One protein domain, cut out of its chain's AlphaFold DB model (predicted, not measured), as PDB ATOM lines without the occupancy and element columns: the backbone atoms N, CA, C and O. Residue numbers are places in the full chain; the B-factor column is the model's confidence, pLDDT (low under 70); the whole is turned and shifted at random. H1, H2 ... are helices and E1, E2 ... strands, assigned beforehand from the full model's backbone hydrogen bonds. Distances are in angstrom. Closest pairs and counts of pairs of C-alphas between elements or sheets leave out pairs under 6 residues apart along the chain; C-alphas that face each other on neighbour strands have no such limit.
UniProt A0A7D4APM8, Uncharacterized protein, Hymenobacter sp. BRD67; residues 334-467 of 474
ATOM      1  N   PRO A 334      20.675 -16.388  24.234       95.69
ATOM      2  CA  PRO A 334      20.970 -15.248  25.086       95.69
ATOM      3  C   PRO A 334      21.696 -14.174  24.271       95.69
ATOM      4  O   PRO A 334      22.708 -14.437  23.622       95.69
ATOM      5  N   LEU A 335      21.180 -12.949  24.318       94.62
ATOM      6  CA  LEU A 335      21.794 -11.813  23.657       94.62
ATOM      7  C   LEU A 335      22.715 -11.074  24.626       94.62
ATOM      8  O   LEU A 335      22.264 -10.494  25.615       94.62
ATOM      9  N   HIS A 336      24.004 -11.075  24.304       90.94
ATOM     10  CA  HIS A 336      25.046 -10.370  25.040       90.94
ATOM     11  C   HIS A 336      25.475  -9.128  24.257       90.94
ATOM     12  O   HIS A 336      26.546  -9.122  23.664       90.94
ATOM     13  N   ALA A 337      24.616  -8.110  24.237       92.12
ATOM     14  CA  ALA A 337      24.912  -6.827  23.605       92.12
ATOM     15  C   ALA A 337      25.227  -5.765  24.666       92.12
ATOM     16  O   ALA A 337      24.714  -5.835  25.787       92.12
ATOM     17  N   ALA A 338      26.055  -4.776  24.328       91.19
ATOM     18  CA  ALA A 338      26.582  -3.824  25.311       91.19
ATOM     19  C   ALA A 338      25.498  -3.017  26.052       91.19
ATOM     20  O   ALA A 338      25.683  -2.646  27.210       91.19
ATOM     21  N   GLY A 339      24.360  -2.761  25.407       91.62
ATOM     22  CA  GLY A 339      23.235  -2.053  26.013       91.62
ATOM     23  C   GLY A 339      22.244  -2.930  26.780       91.62
ATOM     24  O   GLY A 339      21.251  -2.426  27.303       91.62
ATOM     25  N   VAL A 340      22.481  -4.241  26.860       91.25
ATOM     26  CA  VAL A 340      21.604  -5.187  27.555       91.25
ATOM     27  C   VAL A 340      22.143  -5.443  28.962       91.25
ATOM     28  O   VAL A 340      23.137  -6.134  29.153       91.25
ATOM     29  N   THR A 341      21.455  -4.920  29.979       86.06
ATOM     30  CA  THR A 341      21.842  -5.067  31.398       86.06
ATOM     31  C   THR A 341      21.253  -6.306  32.084       86.06
ATOM     32  O   THR A 341      21.556  -6.580  33.245       86.06
ATOM     33  N   GLY A 342      20.403  -7.064  31.387       87.12
ATOM     34  CA  GLY A 342      19.684  -8.218  31.927       87.12
ATOM     35  C   GLY A 342      19.793  -9.466  31.055       87.12
ATOM     36  O   GLY A 342      20.655  -9.586  30.192       87.12
ATOM     37  N   ARG A 343      18.888 -10.422  31.281       89.69
ATOM     38  CA  ARG A 343      18.752 -11.606  30.424       89.69
ATOM     39  C   ARG A 343      17.743 -11.304  29.325       89.69
ATOM     40  O   ARG A 343      16.542 -11.301  29.584       89.69
ATOM     41  N   LEU A 344      18.236 -11.059  28.119       91.94
ATOM     42  CA  LEU A 344      17.416 -10.974  26.916       91.94
ATOM     43  C   LEU A 344      17.675 -12.219  26.075       91.94
ATOM     44  O   LEU A 344      18.829 -12.553  25.828       91.94
ATOM     45  N   GLN A 345      16.615 -12.906  25.659       95.12
ATOM     46  CA  GLN A 345      16.715 -13.996  24.693       95.12
ATOM     47  C   GLN A 345      16.112 -13.561  23.366       95.12
ATOM     48  O   GLN A 345      15.091 -12.870  23.345       95.12
ATOM     49  N   VAL A 346      16.753 -13.974  22.281       94.50
ATOM     50  CA  VAL A 346      16.349 -13.678  20.910       94.50
ATOM     51  C   VAL A 346      16.359 -14.944  20.062       94.50
ATOM     52  O   VAL A 346      16.919 -15.967  20.456       94.50
ATOM     53  N   ASP A 347      15.724 -14.910  18.894       95.31
ATOM     54  CA  ASP A 347      15.887 -15.990  17.924       95.31
ATOM     55  C   ASP A 347      17.304 -15.995  17.313       95.31
ATOM     56  O   ASP A 347      17.967 -14.950  17.276       95.31
ATOM     57  N   PRO A 348      17.778 -17.143  16.793       95.06
ATOM     58  CA  PRO A 348      19.137 -17.260  16.265       95.06
ATOM     59  C   PRO A 348      19.495 -16.251  15.168       95.06
ATOM     60  O   PRO A 348      20.634 -15.783  15.119       95.06
ATOM     61  N   ALA A 349      18.547 -15.886  14.296       93.75
ATOM     62  CA  ALA A 349      18.815 -14.940  13.214       93.75
ATOM     63  C   ALA A 349      19.031 -13.524  13.766       93.75
ATOM     64  O   ALA A 349      19.971 -12.837  13.367       93.75
ATOM     65  N   THR A 350      18.215 -13.126  14.740       93.31
ATOM     66  CA  THR A 350      18.386 -11.866  15.472       93.31
ATOM     67  C   THR A 350      19.705 -11.824  16.232       93.31
ATOM     68  O   THR A 350      20.427 -10.834  16.143       93.31
ATOM     69  N   GLY A 351      20.066 -12.902  16.934       94.00
ATOM     70  CA  GLY A 351      21.349 -12.988  17.635       94.00
ATOM     71  C   GLY A 351      22.538 -12.815  16.686       94.00
ATOM     72  O   GLY A 351      23.440 -12.019  16.951       94.00
ATOM     73  N   ALA A 352      22.517 -13.497  15.537       94.12
ATOM     74  CA  ALA A 352      23.552 -13.364  14.513       94.12
ATOM     75  C   ALA A 352      23.633 -11.940  13.939       94.12
ATOM     76  O   ALA A 352      24.733 -11.396  13.811       94.12
ATOM     77  N   PHE A 353      22.483 -11.328  13.643       94.69
ATOM     78  CA  PHE A 353      22.387  -9.952  13.157       94.69
ATOM     79  C   PHE A 353      23.040  -8.959  14.127       94.69
ATOM     80  O   PHE A 353      23.909  -8.186  13.723       94.69
ATOM     81  N   VAL A 354      22.673  -9.010  15.409       94.56
ATOM     82  CA  VAL A 354      23.191  -8.078  16.425       94.56
ATOM     83  C   VAL A 354      24.689  -8.280  16.637       94.56
ATOM     84  O   VAL A 354      25.444  -7.313  16.606       94.56
ATOM     85  N   ASN A 355      25.143  -9.531  16.748       94.81
ATOM     86  CA  ASN A 355      26.565  -9.842  16.903       94.81
ATOM     87  C   ASN A 355      27.402  -9.343  15.714       94.81
ATOM     88  O   ASN A 355      28.542  -8.906  15.882       94.81
ATOM     89  N   GLN A 356      26.870  -9.424  14.490       96.06
ATOM     90  CA  GLN A 356      27.546  -8.889  13.311       96.06
ATOM     91  C   GLN A 356      27.548  -7.356  13.310       96.06
ATOM     92  O   GLN A 356      28.573  -6.759  12.980       96.06
ATOM     93  N   LEU A 357      26.442  -6.724  13.706       96.44
ATOM     94  CA  LEU A 357      26.351  -5.271  13.831       96.44
ATOM     95  C   LEU A 357      27.364  -4.726  14.847       96.44
ATOM     96  O   LEU A 357      28.090  -3.789  14.525       96.44
ATOM     97  N   GLU A 358      27.477  -5.334  16.030       96.31
ATOM     98  CA  GLU A 358      28.448  -4.919  17.050       96.31
ATOM     99  C   GLU A 358      29.894  -5.071  16.567       96.31
ATOM    100  O   GLU A 358      30.714  -4.184  16.796       96.31
ATOM    101  N   LYS A 359      30.210  -6.143  15.827       96.62
ATOM    102  CA  LYS A 359      31.535  -6.308  15.203       96.62
ATOM    103  C   LYS A 359      31.836  -5.207  14.189       96.62
ATOM    104  O   LYS A 359      32.957  -4.707  14.160       96.62
ATOM    105  N   LEU A 360      30.857  -4.830  13.363       97.69
ATOM    106  CA  LEU A 360      31.009  -3.737  12.400       97.69
ATOM    107  C   LEU A 360      31.177  -2.390  13.107       97.69
ATOM    108  O   LEU A 360      32.052  -1.615  12.734       97.69
ATOM    109  N   LEU A 361      30.394  -2.125  14.150       97.38
ATOM    110  CA  LEU A 361      30.535  -0.919  14.966       97.38
ATOM    111  C   LEU A 361      31.923  -0.851  15.619       97.38
ATOM    112  O   LEU A 361      32.623   0.150  15.461       97.38
ATOM    113  N   ALA A 362      32.374  -1.934  16.254       96.44
ATOM    114  CA  ALA A 362      33.701  -2.011  16.863       96.44
ATOM    115  C   ALA A 362      34.831  -1.822  15.832       96.44
ATOM    116  O   ALA A 362      35.787  -1.092  16.091       96.44
ATOM    117  N   ALA A 363      34.707  -2.401  14.632       96.38
ATOM    118  CA  ALA A 363      35.646  -2.178  13.525       96.38
ATOM    119  C   ALA A 363      35.629  -0.727  12.994       96.38
ATOM    120  O   ALA A 363      36.600  -0.261  12.386       96.38
ATOM    121  N   GLY A 364      34.530  -0.005  13.224       96.12
ATOM    122  CA  GLY A 364      34.385   1.430  12.990       96.12
ATOM    123  C   GLY A 364      34.945   2.315  14.107       96.12
ATOM    124  O   GLY A 364      34.957   3.530  13.944       96.12
ATOM    125  N   GLY A 365      35.421   1.734  15.213       95.56
ATOM    126  CA  GLY A 365      35.931   2.468  16.374       95.56
ATOM    127  C   GLY A 365      34.864   2.874  17.397       95.56
ATOM    128  O   GLY A 365      35.207   3.540  18.371       95.56
ATOM    129  N   PHE A 366      33.604   2.464  17.210       96.81
ATOM    130  CA  PHE A 366      32.516   2.725  18.154       96.81
ATOM    131  C   PHE A 366      32.748   2.012  19.491       96.81
ATOM    132  O   PHE A 366      33.137   0.838  19.529       96.81
ATOM    133  N   ARG A 367      32.442   2.702  20.589       95.94
ATOM    134  CA  ARG A 367      32.416   2.166  21.952       95.94
ATOM    135  C   ARG A 367      31.051   2.447  22.597       95.94
ATOM    136  O   ARG A 367      30.450   3.482  22.318       95.94
ATOM    137  N   PRO A 368      30.555   1.577  23.494       96.12
ATOM    138  CA  PRO A 368      29.342   1.868  24.256       96.12
ATOM    139  C   PRO A 368      29.449   3.222  24.976       96.12
ATOM    140  O   PRO A 368      30.478   3.529  25.578       96.12
ATOM    141  N   GLY A 369      28.392   4.025  24.900       95.38
ATOM    142  CA  GLY A 369      28.352   5.421  25.336       95.38
ATOM    143  C   GLY A 369      28.632   6.442  24.228       95.38
ATOM    144  O   GLY A 369      28.282   7.609  24.402       95.38
ATOM    145  N   ASP A 370      29.204   6.031  23.090       96.62
ATOM    146  CA  ASP A 370      29.411   6.925  21.950       96.62
ATOM    147  C   ASP A 370      28.074   7.310  21.281       96.62
ATOM    148  O   ASP A 370      27.098   6.542  21.315       96.62
ATOM    149  N   PRO A 371      28.010   8.491  20.636       97.31
ATOM    150  CA  PRO A 371      26.848   8.888  19.859       97.31
ATOM    151  C   PRO A 371      26.644   7.944  18.667       97.31
ATOM    152  O   PRO A 371      27.575   7.643  17.916       97.31
ATOM    153  N   LEU A 372      25.409   7.493  18.470       98.00
ATOM    154  CA  LEU A 372      25.037   6.598  17.376       98.00
ATOM    155  C   LEU A 372      23.760   7.107  16.712       98.00
ATOM    156  O   LEU A 372      22.677   7.084  17.296       98.00
ATOM    157  N   LEU A 373      23.901   7.581  15.478       97.81
ATOM    158  CA  LEU A 373      22.808   8.111  14.673       97.81
ATOM    159  C   LEU A 373      22.202   6.986  13.841       97.81
ATOM    160  O   LEU A 373      22.743   6.612  12.803       97.81
ATOM    161  N   ALA A 374      21.081   6.431  14.294       96.44
ATOM    162  CA  ALA A 374      20.367   5.392  13.563       96.44
ATOM    163  C   ALA A 374      19.156   5.975  12.831       96.44
ATOM    164  O   ALA A 374      18.078   6.132  13.410       96.44
ATOM    165  N   PHE A 375      19.348   6.307  11.555       95.12
ATOM    166  CA  PHE A 375      18.308   6.904  10.724       95.12
ATOM    167  C   PHE A 375      17.314   5.866  10.213       95.12
ATOM    168  O   PHE A 375      17.647   4.699  10.008       95.12
ATOM    169  N   TYR A 376      16.097   6.347   9.955       89.31
ATOM    170  CA  TYR A 376      15.048   5.625   9.240       89.31
ATOM    171  C   TYR A 376      14.574   4.356   9.958       89.31
ATOM    172  O   TYR A 376      14.652   3.238   9.451       89.31
ATOM    173  N   ASP A 377      14.011   4.577  11.147       89.44
ATOM    174  CA  ASP A 377      13.281   3.569  11.924       89.44
ATOM    175  C   ASP A 377      14.155   2.441  12.489       89.44
ATOM    176  O   ASP A 377      13.709   1.312  12.689       89.44
ATOM    177  N   LEU A 378      15.392   2.797  12.854       92.81
ATOM    178  CA  LEU A 378      16.360   1.932  13.532       92.81
ATOM    179  C   LEU A 378      16.643   2.291  15.018       92.81
ATOM    180  O   LEU A 378      17.737   1.983  15.498       92.81
ATOM    181  N   PRO A 379      15.723   2.902  15.801       93.25
ATOM    182  CA  PRO A 379      16.061   3.436  17.127       93.25
ATOM    183  C   PRO A 379      16.529   2.356  18.108       93.25
ATOM    184  O   PRO A 379      17.425   2.588  18.912       93.25
ATOM    185  N   GLY A 380      15.957   1.149  18.022       91.38
ATOM    186  CA  GLY A 380      16.298   0.042  18.916       91.38
ATOM    187  C   GLY A 380      17.765  -0.382  18.830       91.38
ATOM    188  O   GLY A 380      18.326  -0.801  19.838       91.38
ATOM    189  N   LEU A 381      18.402  -0.224  17.663       94.56
ATOM    190  CA  LEU A 381      19.802  -0.611  17.464       94.56
ATOM    191  C   LEU A 381      20.762   0.281  18.250       94.56
ATOM    192  O   LEU A 381      21.785  -0.208  18.719       94.56
ATOM    193  N   VAL A 382      20.407   1.555  18.450       96.69
ATOM    194  CA  VAL A 382      21.217   2.485  19.244       96.69
ATOM    195  C   VAL A 382      21.366   1.965  20.664       96.69
ATOM    196  O   VAL A 382      22.474   1.728  21.138       96.69
ATOM    197  N   TYR A 383      20.230   1.724  21.314       94.81
ATOM    198  CA  TYR A 383      20.199   1.286  22.703       94.81
ATOM    199  C   TYR A 383      20.721  -0.127  22.861       94.81
ATOM    200  O   TYR A 383      21.379  -0.405  23.851       94.81
ATOM    201  N   LEU A 384      20.466  -1.011  21.897       94.38
ATOM    202  CA  LEU A 384      20.928  -2.390  21.966       94.38
ATOM    203  C   LEU A 384      22.456  -2.481  21.970       94.38
ATOM    204  O   LEU A 384      23.025  -3.208  22.783       94.38
ATOM    205  N   CYS A 385      23.115  -1.692  21.122       95.75
ATOM    206  CA  CYS A 385      24.572  -1.610  21.049       95.75
ATOM    207  C   CYS A 385      25.185  -0.718  22.146       95.75
ATOM    208  O   CYS A 385      26.388  -0.465  22.131       95.75
ATOM    209  N   GLY A 386      24.383  -0.220  23.094       96.06
ATOM    210  CA  GLY A 386      24.847   0.641  24.182       96.06
ATOM    211  C   GLY A 386      25.255   2.047  23.736       96.06
ATOM    212  O   GLY A 386      26.006   2.706  24.447       96.06
ATOM    213  N   GLY A 387      24.809   2.500  22.565       96.62
ATOM    214  CA  GLY A 387      25.041   3.857  22.079       96.62
ATOM    215  C   GLY A 387      24.076   4.871  22.681       96.62
ATOM    216  O   GLY A 387      23.076   4.523  23.317       96.62
ATOM    217  N   VAL A 388      24.361   6.146  22.435       96.50
ATOM    218  CA  VAL A 388      23.496   7.258  22.835       96.50
ATOM    219  C   VAL A 388      22.904   7.900  21.588       96.50
ATOM    220  O   VAL A 388      23.639   8.312  20.694       96.50
ATOM    221  N   SER A 389      21.573   7.973  21.515       96.56
ATOM    222  CA  SER A 389      20.886   8.636  20.404       96.56
ATOM    223  C   SER A 389      20.917  10.151  20.634       96.56
ATOM    224  O   SER A 389      20.321  10.615  21.612       96.56
ATOM    225  N   PRO A 390      21.617  10.940  19.799       96.00
ATOM    226  CA  PRO A 390      21.742  12.375  20.020       96.00
ATOM    227  C   PRO A 390      20.398  13.076  19.818       96.00
ATOM    228  O   PRO A 390      19.743  12.840  18.808       96.00
ATOM    229  N   GLY A 391      19.991  13.916  20.771       92.25
ATOM    230  CA  GLY A 391      18.859  14.849  20.668       92.25
ATOM    231  C   GLY A 391      17.439  14.262  20.586       92.25
ATOM    232  O   GLY A 391      16.516  14.831  21.162       92.25
ATOM    233  N   ALA A 392      17.241  13.100  19.965       90.44
ATOM    234  CA  ALA A 392      15.965  12.392  19.947       90.44
ATOM    235  C   ALA A 392      16.147  10.888  20.099       90.44
ATOM    236  O   ALA A 392      17.148  10.312  19.684       90.44
ATOM    237  N   ALA A 393      15.118  10.232  20.632       89.50
ATOM    238  CA  ALA A 393      15.135   8.790  20.818       89.50
ATOM    239  C   ALA A 393      14.937   7.989  19.518       89.50
ATOM    240  O   ALA A 393      15.177   6.779  19.514       89.50
ATOM    241  N   TRP A 394      14.452   8.636  18.451       90.69
ATOM    242  CA  TRP A 394      14.087   7.995  17.192       90.69
ATOM    243  C   TRP A 394      14.132   8.978  16.015       90.69
ATOM    244  O   TRP A 394      13.448  10.001  16.024       90.69
ATOM    245  N   TYR A 395      14.898   8.611  14.984       93.19
ATOM    246  CA  TYR A 395      14.929   9.247  13.670       93.19
ATOM    247  C   TYR A 395      14.023   8.513  12.665       93.19
ATOM    248  O   TYR A 395      14.189   7.317  12.409       93.19
ATOM    249  N   PHE A 396      13.062   9.227  12.082       88.69
ATOM    250  CA  PHE A 396      11.954   8.647  11.316       88.69
ATOM    251  C   PHE A 396      12.223   8.646   9.813       88.69
ATOM    252  O   PHE A 396      12.767   9.614   9.272       88.69
ATOM    253  N   SER A 397      11.768   7.602   9.118       87.38
ATOM    254  CA  SER A 397      11.709   7.614   7.652       87.38
ATOM    255  C   SER A 397      10.747   8.694   7.134       87.38
ATOM    256  O   SER A 397       9.679   8.949   7.699       87.38
ATOM    257  N   GLY A 398      11.152   9.397   6.069       84.12
ATOM    258  CA  GLY A 398      10.356  10.469   5.456       84.12
ATOM    259  C   GLY A 398      10.115  11.682   6.368       84.12
ATOM    260  O   GLY A 398       9.074  12.344   6.269       84.12
ATOM    261  N   ASN A 399      11.022  11.952   7.312       85.44
ATOM    262  CA  ASN A 399      10.911  13.080   8.235       85.44
ATOM    263  C   ASN A 399      12.235  13.799   8.500       85.44
ATOM    264  O   ASN A 399      12.646  13.941   9.651       85.44
ATOM    265  N   ASP A 400      12.872  14.275   7.440       90.12
ATOM    266  CA  ASP A 400      14.189  14.896   7.550       90.12
ATOM    267  C   ASP A 400      14.147  16.182   8.388       90.12
ATOM    268  O   ASP A 400      14.955  16.310   9.295       90.12
ATOM    269  N   ALA A 401      13.122  17.030   8.244       86.00
ATOM    270  CA  ALA A 401      12.949  18.214   9.094       86.00
ATOM    271  C   ALA A 401      12.922  17.902  10.607       86.00
ATOM    272  O   ALA A 401      13.583  18.577  11.390       86.00
ATOM    273  N   ARG A 402      12.198  16.859  11.049       86.31
ATOM    274  CA  ARG A 402      12.207  16.454  12.469       86.31
ATOM    275  C   ARG A 402      13.536  15.827  12.871       86.31
ATOM    276  O   ARG A 402      13.986  16.036  13.990       86.31
ATOM    277  N   ASN A 403      14.132  15.037  11.982       92.38
ATOM    278  CA  ASN A 403      15.437  14.430  12.213       92.38
ATOM    279  C   ASN A 403      16.514  15.516  12.381       92.38
ATOM    280  O   ASN A 403      17.362  15.396  13.251       92.38
ATOM    281  N   CYS A 404      16.434  16.602  11.618       91.81
ATOM    282  CA  CYS A 404      17.306  17.764  11.745       91.81
ATOM    283  C   CYS A 404      17.040  18.555  13.011       91.81
ATOM    284  O   CYS A 404      17.969  18.830  13.757       91.81
ATOM    285  N   HIS A 405      15.770  18.793  13.333       88.19
ATOM    286  CA  HIS A 405      15.425  19.422  14.598       88.19
ATOM    287  C   HIS A 405      15.940  18.630  15.811       88.19
ATOM    288  O   HIS A 405      16.406  19.208  16.787       88.19
ATOM    289  N   ALA A 406      15.908  17.296  15.750       91.31
ATOM    290  CA  ALA A 406      16.513  16.467  16.784       91.31
ATOM    291  C   ALA A 406      18.019  16.733  16.929       91.31
ATOM    292  O   ALA A 406      18.517  16.770  18.050       91.31
ATOM    293  N   LEU A 407      18.737  16.948  15.826       93.94
ATOM    294  CA  LEU A 407      20.150  17.317  15.871       93.94
ATOM    295  C   LEU A 407      20.349  18.709  16.485       93.94
ATOM    296  O   LEU A 407      21.235  18.842  17.322       93.94
ATOM    297  N   ASP A 408      19.476  19.683  16.206       91.12
ATOM    298  CA  ASP A 408      19.554  21.024  16.818       91.12
ATOM    299  C   ASP A 408      19.469  20.975  18.356       91.12
ATOM    300  O   ASP A 408      20.042  21.808  19.061       91.12
ATOM    301  N   LEU A 409      18.729  19.998  18.891       88.75
ATOM    302  CA  LEU A 409      18.508  19.829  20.328       88.75
ATOM    303  C   LEU A 409      19.655  19.098  21.038       88.75
ATOM    304  O   LEU A 409      19.680  19.048  22.273       88.75
ATOM    305  N   THR A 410      20.593  18.487  20.307       92.38
ATOM    306  CA  THR A 410      21.646  17.696  20.943       92.38
ATOM    307  C   THR A 410      22.747  18.576  21.528       92.38
ATOM    308  O   THR A 410      23.413  19.337  20.837       92.38
ATOM    309  N   ALA A 411      23.016  18.410  22.822       89.75
ATOM    310  CA  ALA A 411      24.206  18.979  23.456       89.75
ATOM    311  C   ALA A 411      25.455  18.084  23.293       89.75
ATOM    312  O   ALA A 411      26.538  18.429  23.764       89.75
ATOM    313  N   GLN A 412      25.309  16.900  22.687       90.19
ATOM    314  CA  GLN A 412      26.385  15.913  22.602       90.19
ATOM    315  C   GLN A 412      27.326  16.195  21.425       90.19
ATOM    316  O   GLN A 412      26.858  16.494  20.327       90.19
ATOM    317  N   PRO A 413      28.649  16.030  21.602       92.38
ATOM    318  CA  PRO A 413      29.603  16.198  20.517       92.38
ATOM    319  C   PRO A 413      29.451  15.080  19.481       92.38
ATOM    320  O   PRO A 413      29.683  13.909  19.775       92.38
ATOM    321  N   LEU A 414      29.126  15.443  18.240       95.25
ATOM    322  CA  LEU A 414      28.829  14.472  17.182       95.25
ATOM    323  C   LEU A 414      30.056  13.990  16.397       95.25
ATOM    324  O   LEU A 414      29.942  13.073  15.598       95.25
ATOM    325  N   ARG A 415      31.251  14.551  16.625       89.69
ATOM    326  CA  ARG A 415      32.452  14.266  15.808       89.69
ATOM    327  C   ARG A 415      32.812  12.774  15.701       89.69
ATOM    328  O   ARG A 415      33.429  12.365  14.723       89.69
ATOM    329  N   LYS A 416      32.462  11.973  16.711       90.62
ATOM    330  CA  LYS A 416      32.705  10.521  16.749       90.62
ATOM    331  C   LYS A 416      31.473   9.685  16.394       90.62
ATOM    332  O   LYS A 416      31.520   8.469  16.536       90.62
ATOM    333  N   ALA A 417      30.376  10.315  15.979       96.69
ATOM    334  CA  ALA A 417      29.124   9.616  15.765       96.69
ATOM    335  C   ALA A 417      29.269   8.585  14.649       96.69
ATOM    336  O   ALA A 417      29.674   8.911  13.535       96.69
ATOM    337  N   CYS A 418      28.918   7.338  14.941       97.88
ATOM    338  CA  CYS A 418      28.663   6.368  13.888       97.88
ATOM    339  C   CYS A 418      27.251   6.580  13.342       97.88
ATOM    340  O   CYS A 418      26.347   7.010  14.064       97.88
ATOM    341  N   ILE A 419      27.061   6.269  12.062       98.12
ATOM    342  CA  ILE A 419      25.779   6.425  11.380       98.12
ATOM    343  C   ILE A 419      25.306   5.051  10.900       98.12
ATOM    344  O   ILE A 419      26.028   4.348  10.189       98.12
ATOM    345  N   LEU A 420      24.085   4.675  11.286       97.56
ATOM    346  CA  LEU A 420      23.368   3.511  10.772       97.56
ATOM    347  C   LEU A 420      22.277   3.976   9.814       97.56
ATOM    348  O   LEU A 420      21.461   4.829  10.164       97.56
ATOM    349  N   VAL A 421      22.235   3.376   8.627       95.50
ATOM    350  CA  VAL A 421      21.186   3.627   7.631       95.50
ATOM    351  C   VAL A 421      20.722   2.314   7.013       95.50
ATOM    352  O   VAL A 421      21.516   1.398   6.815       95.50
ATOM    353  N   ASN A 422      19.436   2.213   6.687       93.00
ATOM    354  CA  ASN A 422      18.849   1.086   5.945       93.00
ATOM    355  C   ASN A 422      18.326   1.487   4.550       93.00
ATOM    356  O   ASN A 422      17.746   0.668   3.838       93.00
ATOM    357  N   GLN A 423      18.518   2.752   4.173       91.69
ATOM    358  CA  GLN A 423      18.188   3.339   2.879       91.69
ATOM    359  C   GLN A 423      19.032   4.616   2.681       91.69
ATOM    360  O   GLN A 423      19.533   5.164   3.668       91.69
ATOM    361  N   PRO A 424      19.206   5.111   1.441       93.38
ATOM    362  CA  PRO A 424      19.982   6.323   1.186       93.38
ATOM    363  C   PRO A 424      19.428   7.542   1.931       93.38
ATOM    364  O   PRO A 424      18.216   7.758   1.942       93.38
ATOM    365  N   LEU A 425      20.318   8.352   2.516       95.31
ATOM    366  CA  LEU A 425      19.933   9.642   3.091       95.31
ATOM    367  C   LEU A 425      19.519  10.615   1.979       95.31
ATOM    368  O   LEU A 425      20.158  10.655   0.920       95.31
ATOM    369  N   SER A 426      18.481  11.410   2.234       95.31
ATOM    370  CA  SER A 426      18.098  12.522   1.362       95.31
ATOM    371  C   SER A 426      19.159  13.624   1.367       95.31
ATOM    372  O   SER A 426      19.969  13.725   2.289       95.31
ATOM    373  N   ASP A 427      19.156  14.470   0.339       96.25
ATOM    374  CA  ASP A 427      20.110  15.580   0.257       96.25
ATOM    375  C   ASP A 427      19.846  16.653   1.322       96.25
ATOM    376  O   ASP A 427      20.791  17.239   1.841       96.25
ATOM    377  N   GLU A 428      18.583  16.834   1.724       94.12
ATOM    378  CA  GLU A 428      18.198  17.698   2.847       94.12
ATOM    379  C   GLU A 428      18.840  17.225   4.157       94.12
ATOM    380  O   GLU A 428      19.505  18.000   4.843       94.12
ATOM    381  N   LEU A 429      18.723  15.931   4.474       95.75
ATOM    382  CA  LEU A 429      19.307  15.382   5.695       95.75
ATOM    383  C   LEU A 429      20.840  15.396   5.651       95.75
ATOM    384  O   LEU A 429      21.471  15.657   6.671       95.75
ATOM    385  N   LYS A 430      21.458  15.160   4.485       97.44
ATOM    386  CA  LYS A 430      22.917  15.302   4.328       97.44
ATOM    387  C   LYS A 430      23.376  16.738   4.582       97.44
ATOM    388  O   LYS A 430      24.344  16.926   5.310       97.44
ATOM    389  N   ALA A 431      22.691  17.735   4.020       97.06
ATOM    390  CA  ALA A 431      23.025  19.144   4.235       97.06
ATOM    391  C   ALA A 431      22.957  19.510   5.726       97.06
ATOM    392  O   ALA A 431      23.882  20.091   6.280       97.06
ATOM    393  N   CYS A 432      21.909  19.054   6.399       96.12
ATOM    394  CA  CYS A 432      21.718  19.237   7.830       96.12
ATOM    395  C   CYS A 432      22.764  18.502   8.694       96.12
ATOM    396  O   CYS A 432      23.244  19.052   9.685       96.12
ATOM    397  N   LEU A 433      23.200  17.297   8.307       96.94
ATOM    398  CA  LEU A 433      24.346  16.629   8.937       96.94
ATOM    399  C   LEU A 433      25.627  17.466   8.794       96.94
ATOM    400  O   LEU A 433      26.357  17.638   9.772       96.94
ATOM    401  N   HIS A 434      25.873  18.030   7.607       96.62
ATOM    402  CA  HIS A 434      27.010  18.920   7.348       96.62
ATOM    403  C   HIS A 434      26.977  20.170   8.237       96.62
ATOM    404  O   HIS A 434      28.000  20.511   8.832       96.62
ATOM    405  N   GLU A 435      25.814  20.803   8.399       95.81
ATOM    406  CA  GLU A 435      25.618  21.953   9.302       95.81
ATOM    407  C   GLU A 435      25.957  21.620  10.765       95.81
ATOM    408  O   GLU A 435      26.481  22.462  11.493       95.81
ATOM    409  N   HIS A 436      25.761  20.363  11.169       95.44
ATOM    410  CA  HIS A 436      26.100  19.845  12.497       95.44
ATOM    411  C   HIS A 436      27.530  19.277  12.596       95.44
ATOM    412  O   HIS A 436      27.873  18.573  13.552       95.44
ATOM    413  N   GLY A 437      28.390  19.573  11.616       94.25
ATOM    414  CA  GLY A 437      29.792  19.152  11.601       94.25
ATOM    415  C   GLY A 437      30.008  17.684  11.221       94.25
ATOM    416  O   GLY A 437      31.104  17.154  11.412       94.25
ATOM    417  N   LEU A 438      28.988  17.017  10.675       96.00
ATOM    418  CA  LEU A 438      29.054  15.654  10.156       96.00
ATOM    419  C   LEU A 438      29.075  15.704   8.631       96.00
ATOM    420  O   LEU A 438      28.043  15.580   7.980       96.00
ATOM    421  N   ALA A 439      30.268  15.868   8.058       95.06
ATOM    422  CA  ALA A 439      30.454  15.885   6.610       95.06
ATOM    423  C   ALA A 439      30.236  14.484   6.005       95.06
ATOM    424  O   ALA A 439      31.185  13.739   5.759       95.06
ATOM    425  N   PHE A 440      28.975  14.086   5.860       95.75
ATOM    426  CA  PHE A 440      28.558  12.811   5.295       95.75
ATOM    427  C   PHE A 440      28.114  13.000   3.834       95.75
ATOM    428  O   PHE A 440      27.262  13.853   3.575       95.75
ATOM    429  N   PRO A 441      28.576  12.153   2.893       95.44
ATOM    430  CA  PRO A 441      29.388  10.951   3.109       95.44
ATOM    431  C   PRO A 441      30.912  11.178   3.118       95.44
ATOM    432  O   PRO A 441      31.641  10.224   3.373       95.44
ATOM    433  N   GLU A 442      31.414  12.384   2.843       95.62
ATOM    434  CA  GLU A 442      32.821  12.657   2.496       95.62
ATOM    435  C   GLU A 442      33.830  12.222   3.569       95.62
ATOM    436  O   GLU A 442      34.824  11.567   3.254       95.62
ATOM    437  N   ASN A 443      33.555  12.534   4.837       96.19
ATOM    438  CA  ASN A 443      34.411  12.212   5.986       96.19
ATOM    439  C   ASN A 443      34.013  10.902   6.670       96.19
ATOM    440  O   ASN A 443      34.472  10.594   7.775       96.19
ATOM    441  N   TYR A 444      33.162  10.116   6.019       97.56
ATOM    442  CA  TYR A 444      32.719   8.823   6.501       97.56
ATOM    443  C   TYR A 444      33.218   7.722   5.577       97.56
ATOM    444  O   TYR A 444      33.405   7.897   4.375       97.56
ATOM    445  N   ARG A 445      33.453   6.549   6.152       96.62
ATOM    446  CA  ARG A 445      33.705   5.325   5.394       96.62
ATOM    447  C   ARG A 445      32.631   4.307   5.724       96.62
ATOM    448  O   ARG A 445      32.240   4.168   6.884       96.62
ATOM    449  N   LEU A 446      32.185   3.574   4.712       97.62
ATOM    450  CA  LEU A 446      31.361   2.392   4.922       97.62
ATOM    451  C   LEU A 446      32.242   1.309   5.554       97.62
ATOM    452  O   LEU A 446      33.151   0.793   4.908       97.62
ATOM    453  N   VAL A 447      31.986   0.977   6.816       97.88
ATOM    454  CA  VAL A 447      32.696  -0.105   7.517       97.88
ATOM    455  C   VAL A 447      32.208  -1.460   7.018       97.88
ATOM    456  O   VAL A 447      32.986  -2.394   6.839       97.88
ATOM    457  N   GLY A 448      30.908  -1.558   6.764       97.75
ATOM    458  CA  GLY A 448      30.294  -2.744   6.204       97.75
ATOM    459  C   GLY A 448      28.782  -2.680   6.294       97.75
ATOM    460  O   GLY A 448      28.183  -1.634   6.546       97.75
ATOM    461  N   SER A 449      28.162  -3.829   6.073       96.81
ATOM    462  CA  SER A 449      26.716  -3.958   6.114       96.81
ATOM    463  C   SER A 449      26.307  -5.312   6.669       96.81
ATOM    464  O   SER A 449      27.050  -6.291   6.568       96.81
ATOM    465  N   VAL A 450      25.121  -5.358   7.259       95.50
ATOM    466  CA  VAL A 450      24.545  -6.561   7.849       95.50
ATOM    467  C   VAL A 450      23.107  -6.713   7.371       95.50
ATOM    468  O   VAL A 450      22.365  -5.734   7.277       95.50
ATOM    469  N   LEU A 451      22.726  -7.944   7.029       91.81
ATOM    470  CA  LEU A 451      21.370  -8.230   6.585       91.81
ATOM    471  C   LEU A 451      20.434  -8.347   7.786       91.81
ATOM    472  O   LEU A 451      20.639  -9.207   8.638       91.81
ATOM    473  N   SER A 452      19.400  -7.512   7.834       85.44
ATOM    474  CA  SER A 452      18.358  -7.614   8.847       85.44
ATOM    475  C   SER A 452      17.438  -8.794   8.542       85.44
ATOM    476  O   SER A 452      16.939  -8.936   7.424       85.44
ATOM    477  N   SER A 453      17.178  -9.626   9.552       75.88
ATOM    478  CA  SER A 453      16.119 -10.644   9.516       75.88
ATOM    479  C   SER A 453      14.714 -10.029   9.585       75.88
ATOM    480  O   SER A 453      13.719 -10.729   9.383       75.88
ATOM    481  N   TYR A 454      14.627  -8.723   9.849       71.69
ATOM    482  CA  TYR A 454      13.393  -7.976  10.042       71.69
ATOM    483  C   TYR A 454      13.032  -7.185   8.779       71.69
ATOM    484  O   TYR A 454      13.822  -6.383   8.293       71.69
ATOM    485  N   HIS A 455      11.795  -7.378   8.305       58.09
ATOM    486  CA  HIS A 455      11.173  -6.746   7.131       58.09
ATOM    487  C   HIS A 455      11.803  -7.061   5.761       58.09
ATOM    488  O   HIS A 455      13.000  -6.956   5.520       58.09
ATOM    489  N   SER A 456      10.946  -7.399   4.794       54.22
ATOM    490  CA  SER A 456      11.343  -7.763   3.429       54.22
ATOM    491  C   SER A 456      11.905  -6.604   2.595       54.22
ATOM    492  O   SER A 456      12.564  -6.882   1.592       54.22
ATOM    493  N   GLU A 457      11.638  -5.354   2.994       52.81
ATOM    494  CA  GLU A 457      11.924  -4.128   2.228       52.81
ATOM    495  C   GLU A 457      13.204  -3.392   2.681       52.81
ATOM    496  O   GLU A 457      13.827  -2.722   1.865       52.81
ATOM    497  N   HIS A 458      13.672  -3.590   3.921       58.47
ATOM    498  CA  HIS A 458      14.860  -2.920   4.488       58.47
ATOM    499  C   HIS A 458      15.935  -3.933   4.878       58.47
ATOM    500  O   HIS A 458      16.362  -4.031   6.028       58.47
ATOM    501  N   ARG A 459      16.339  -4.748   3.902       72.75
ATOM    502  CA  ARG A 459      17.132  -5.950   4.176       72.75
ATOM    503  C   ARG A 459      18.534  -5.675   4.684       72.75
ATOM    504  O   ARG A 459      19.133  -6.609   5.185       72.75
ATOM    505  N   GLN A 460      19.078  -4.471   4.547       91.12
ATOM    506  CA  GLN A 460      20.486  -4.219   4.821       91.12
ATOM    507  C   GLN A 460      20.668  -2.957   5.657       91.12
ATOM    508  O   GLN A 460      20.270  -1.877   5.237       91.12
ATOM    509  N   VAL A 461      21.304  -3.102   6.818       94.88
ATOM    510  CA  VAL A 461      21.774  -1.980   7.635       94.88
ATOM    511  C   VAL A 461      23.239  -1.740   7.296       94.88
ATOM    512  O   VAL A 461      24.061  -2.656   7.367       94.88
ATOM    513  N   GLN A 462      23.559  -0.519   6.893       96.94
ATOM    514  CA  GLN A 462      24.905  -0.061   6.576       96.94
ATOM    515  C   GLN A 462      25.477   0.704   7.767       96.94
ATOM    516  O   GLN A 462      24.782   1.519   8.375       96.94
ATOM    517  N   VAL A 463      26.743   0.435   8.085       98.12
ATOM    518  CA  VAL A 463      27.464   1.068   9.194       98.12
ATOM    519  C   VAL A 463      28.512   2.007   8.622       98.12
ATOM    520  O   VAL A 463      29.463   1.563   7.973       98.12
ATOM    521  N   TYR A 464      28.355   3.294   8.893       98.31
ATOM    522  CA  TYR A 464      29.316   4.324   8.534       98.31
ATOM    523  C   TYR A 464      30.028   4.828   9.784       98.31
ATOM    524  O   TYR A 464      29.395   5.112  10.803       98.31
ATOM    525  N   ALA A 465      31.346   4.963   9.693       97.69
ATOM    526  CA  ALA A 465      32.170   5.527  10.756       97.69
ATOM    527  C   ALA A 465      32.986   6.716  10.231       97.69
ATOM    528  O   ALA A 465      33.363   6.700   9.051       97.69
ATOM    529  N   PRO A 466      33.293   7.715  11.079       96.62
ATOM    530  CA  PRO A 466      34.205   8.793  10.720       96.62
ATOM    531  C   PRO A 466      35.571   8.228  10.311       96.62
ATOM    532  O   PRO A 466      36.083   7.308  10.953       96.62
ATOM    533  N   GLN A 467      36.185   8.775   9.262       94.69
ATOM    534  CA  GLN A 467      37.493   8.306   8.781       94.69
ATOM    535  C   GLN A 467      38.592   8.435   9.852       94.69
ATOM    536  O   GLN A 467      39.431   7.546   9.980       94.69
TER     537      GLN A 467
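What this domain is: This is residues 334 to 467 of the 474 residues of an uncharacterized protein of Hymenobacter sp. BRD67 (UniProt A0A7D4APM8). What is the main shape? A twisted sheet of four strands has H1 along the E4 and E3 half of one face and short H2 by its E1 edge on that face, while H3 and H4 form a side-by-side pair away from the sheet, on the far side from H1. What makes it up? The printed part has 134 residues, under half of them in named elements, along the chain H1 E1 H2 H3 E2 H4 E3 E4; the class is mixed, helices and strands, and the mixed sheet runs E1 E2 E4 E3. How large is it? It is compact, with a radius of gyration of the C-alphas of 14.1 A and spans of 40 by 30 by 25 A.

How they stand to each other: How is the sheet joined? E1, residues 372 to 374, is parallel to E2, residues 418 to 421, with N 373 and O 418 at 2.9 A. E4, residues 460 to 466, is antiparallel to E2, with N 464 and O 419 at 2.9 A, and forms a hairpin with E3, residues 444 to 451, with N 447 and O 463 at 2.8 A. E3 bends by 50 degrees at residue 447. Where are the helices? H1, residues 348 to 363, and H2, residues 379 to 384, lie on the same face, making two layers, helices on one face of a sheet; H1 runs along the strands over E4 and E3, 9.0 A high, its closest C-alphas to E3 being Leu 360 and Val 447, 6.3 A. H3, residues 400 to 408, touches H4, residues 427 to 435, the same way at a shallow tilt of 8 degrees, closest at the C-alphas of Asp 400 and Leu 429, 5.5 A; neither is on the sheet. Which units recur, and are the helices' backbones whole? E1, H2 H3, E2 is a strand-helix-strand unit, two parallel neighbour strands with helices between; E2, H4, E3 is a split one, with E4 between its strands and a right-handed crossover. Every O i to N i+4 pair is within hydrogen-bond range in H1, H3 and H4, and 1 of 2 in H2.

Where its parts are: Where does H1 begin, and how long is it? C-alpha 348 is at (19.137, -17.260, 16.265), and H1 measures 22.5 A. How long are E3 and E4? They measure 20.5 A and 19.8 A, and E4 ends at C-alpha 466, (34.205, 8.793, 10.720).

The domain as a whole: Is anything missing? The printed part has no cut. Which link is long, and where is confidence low? H2 to H3 is a long link of 15 residues, and residues 455 to 458 are under pLDDT 70.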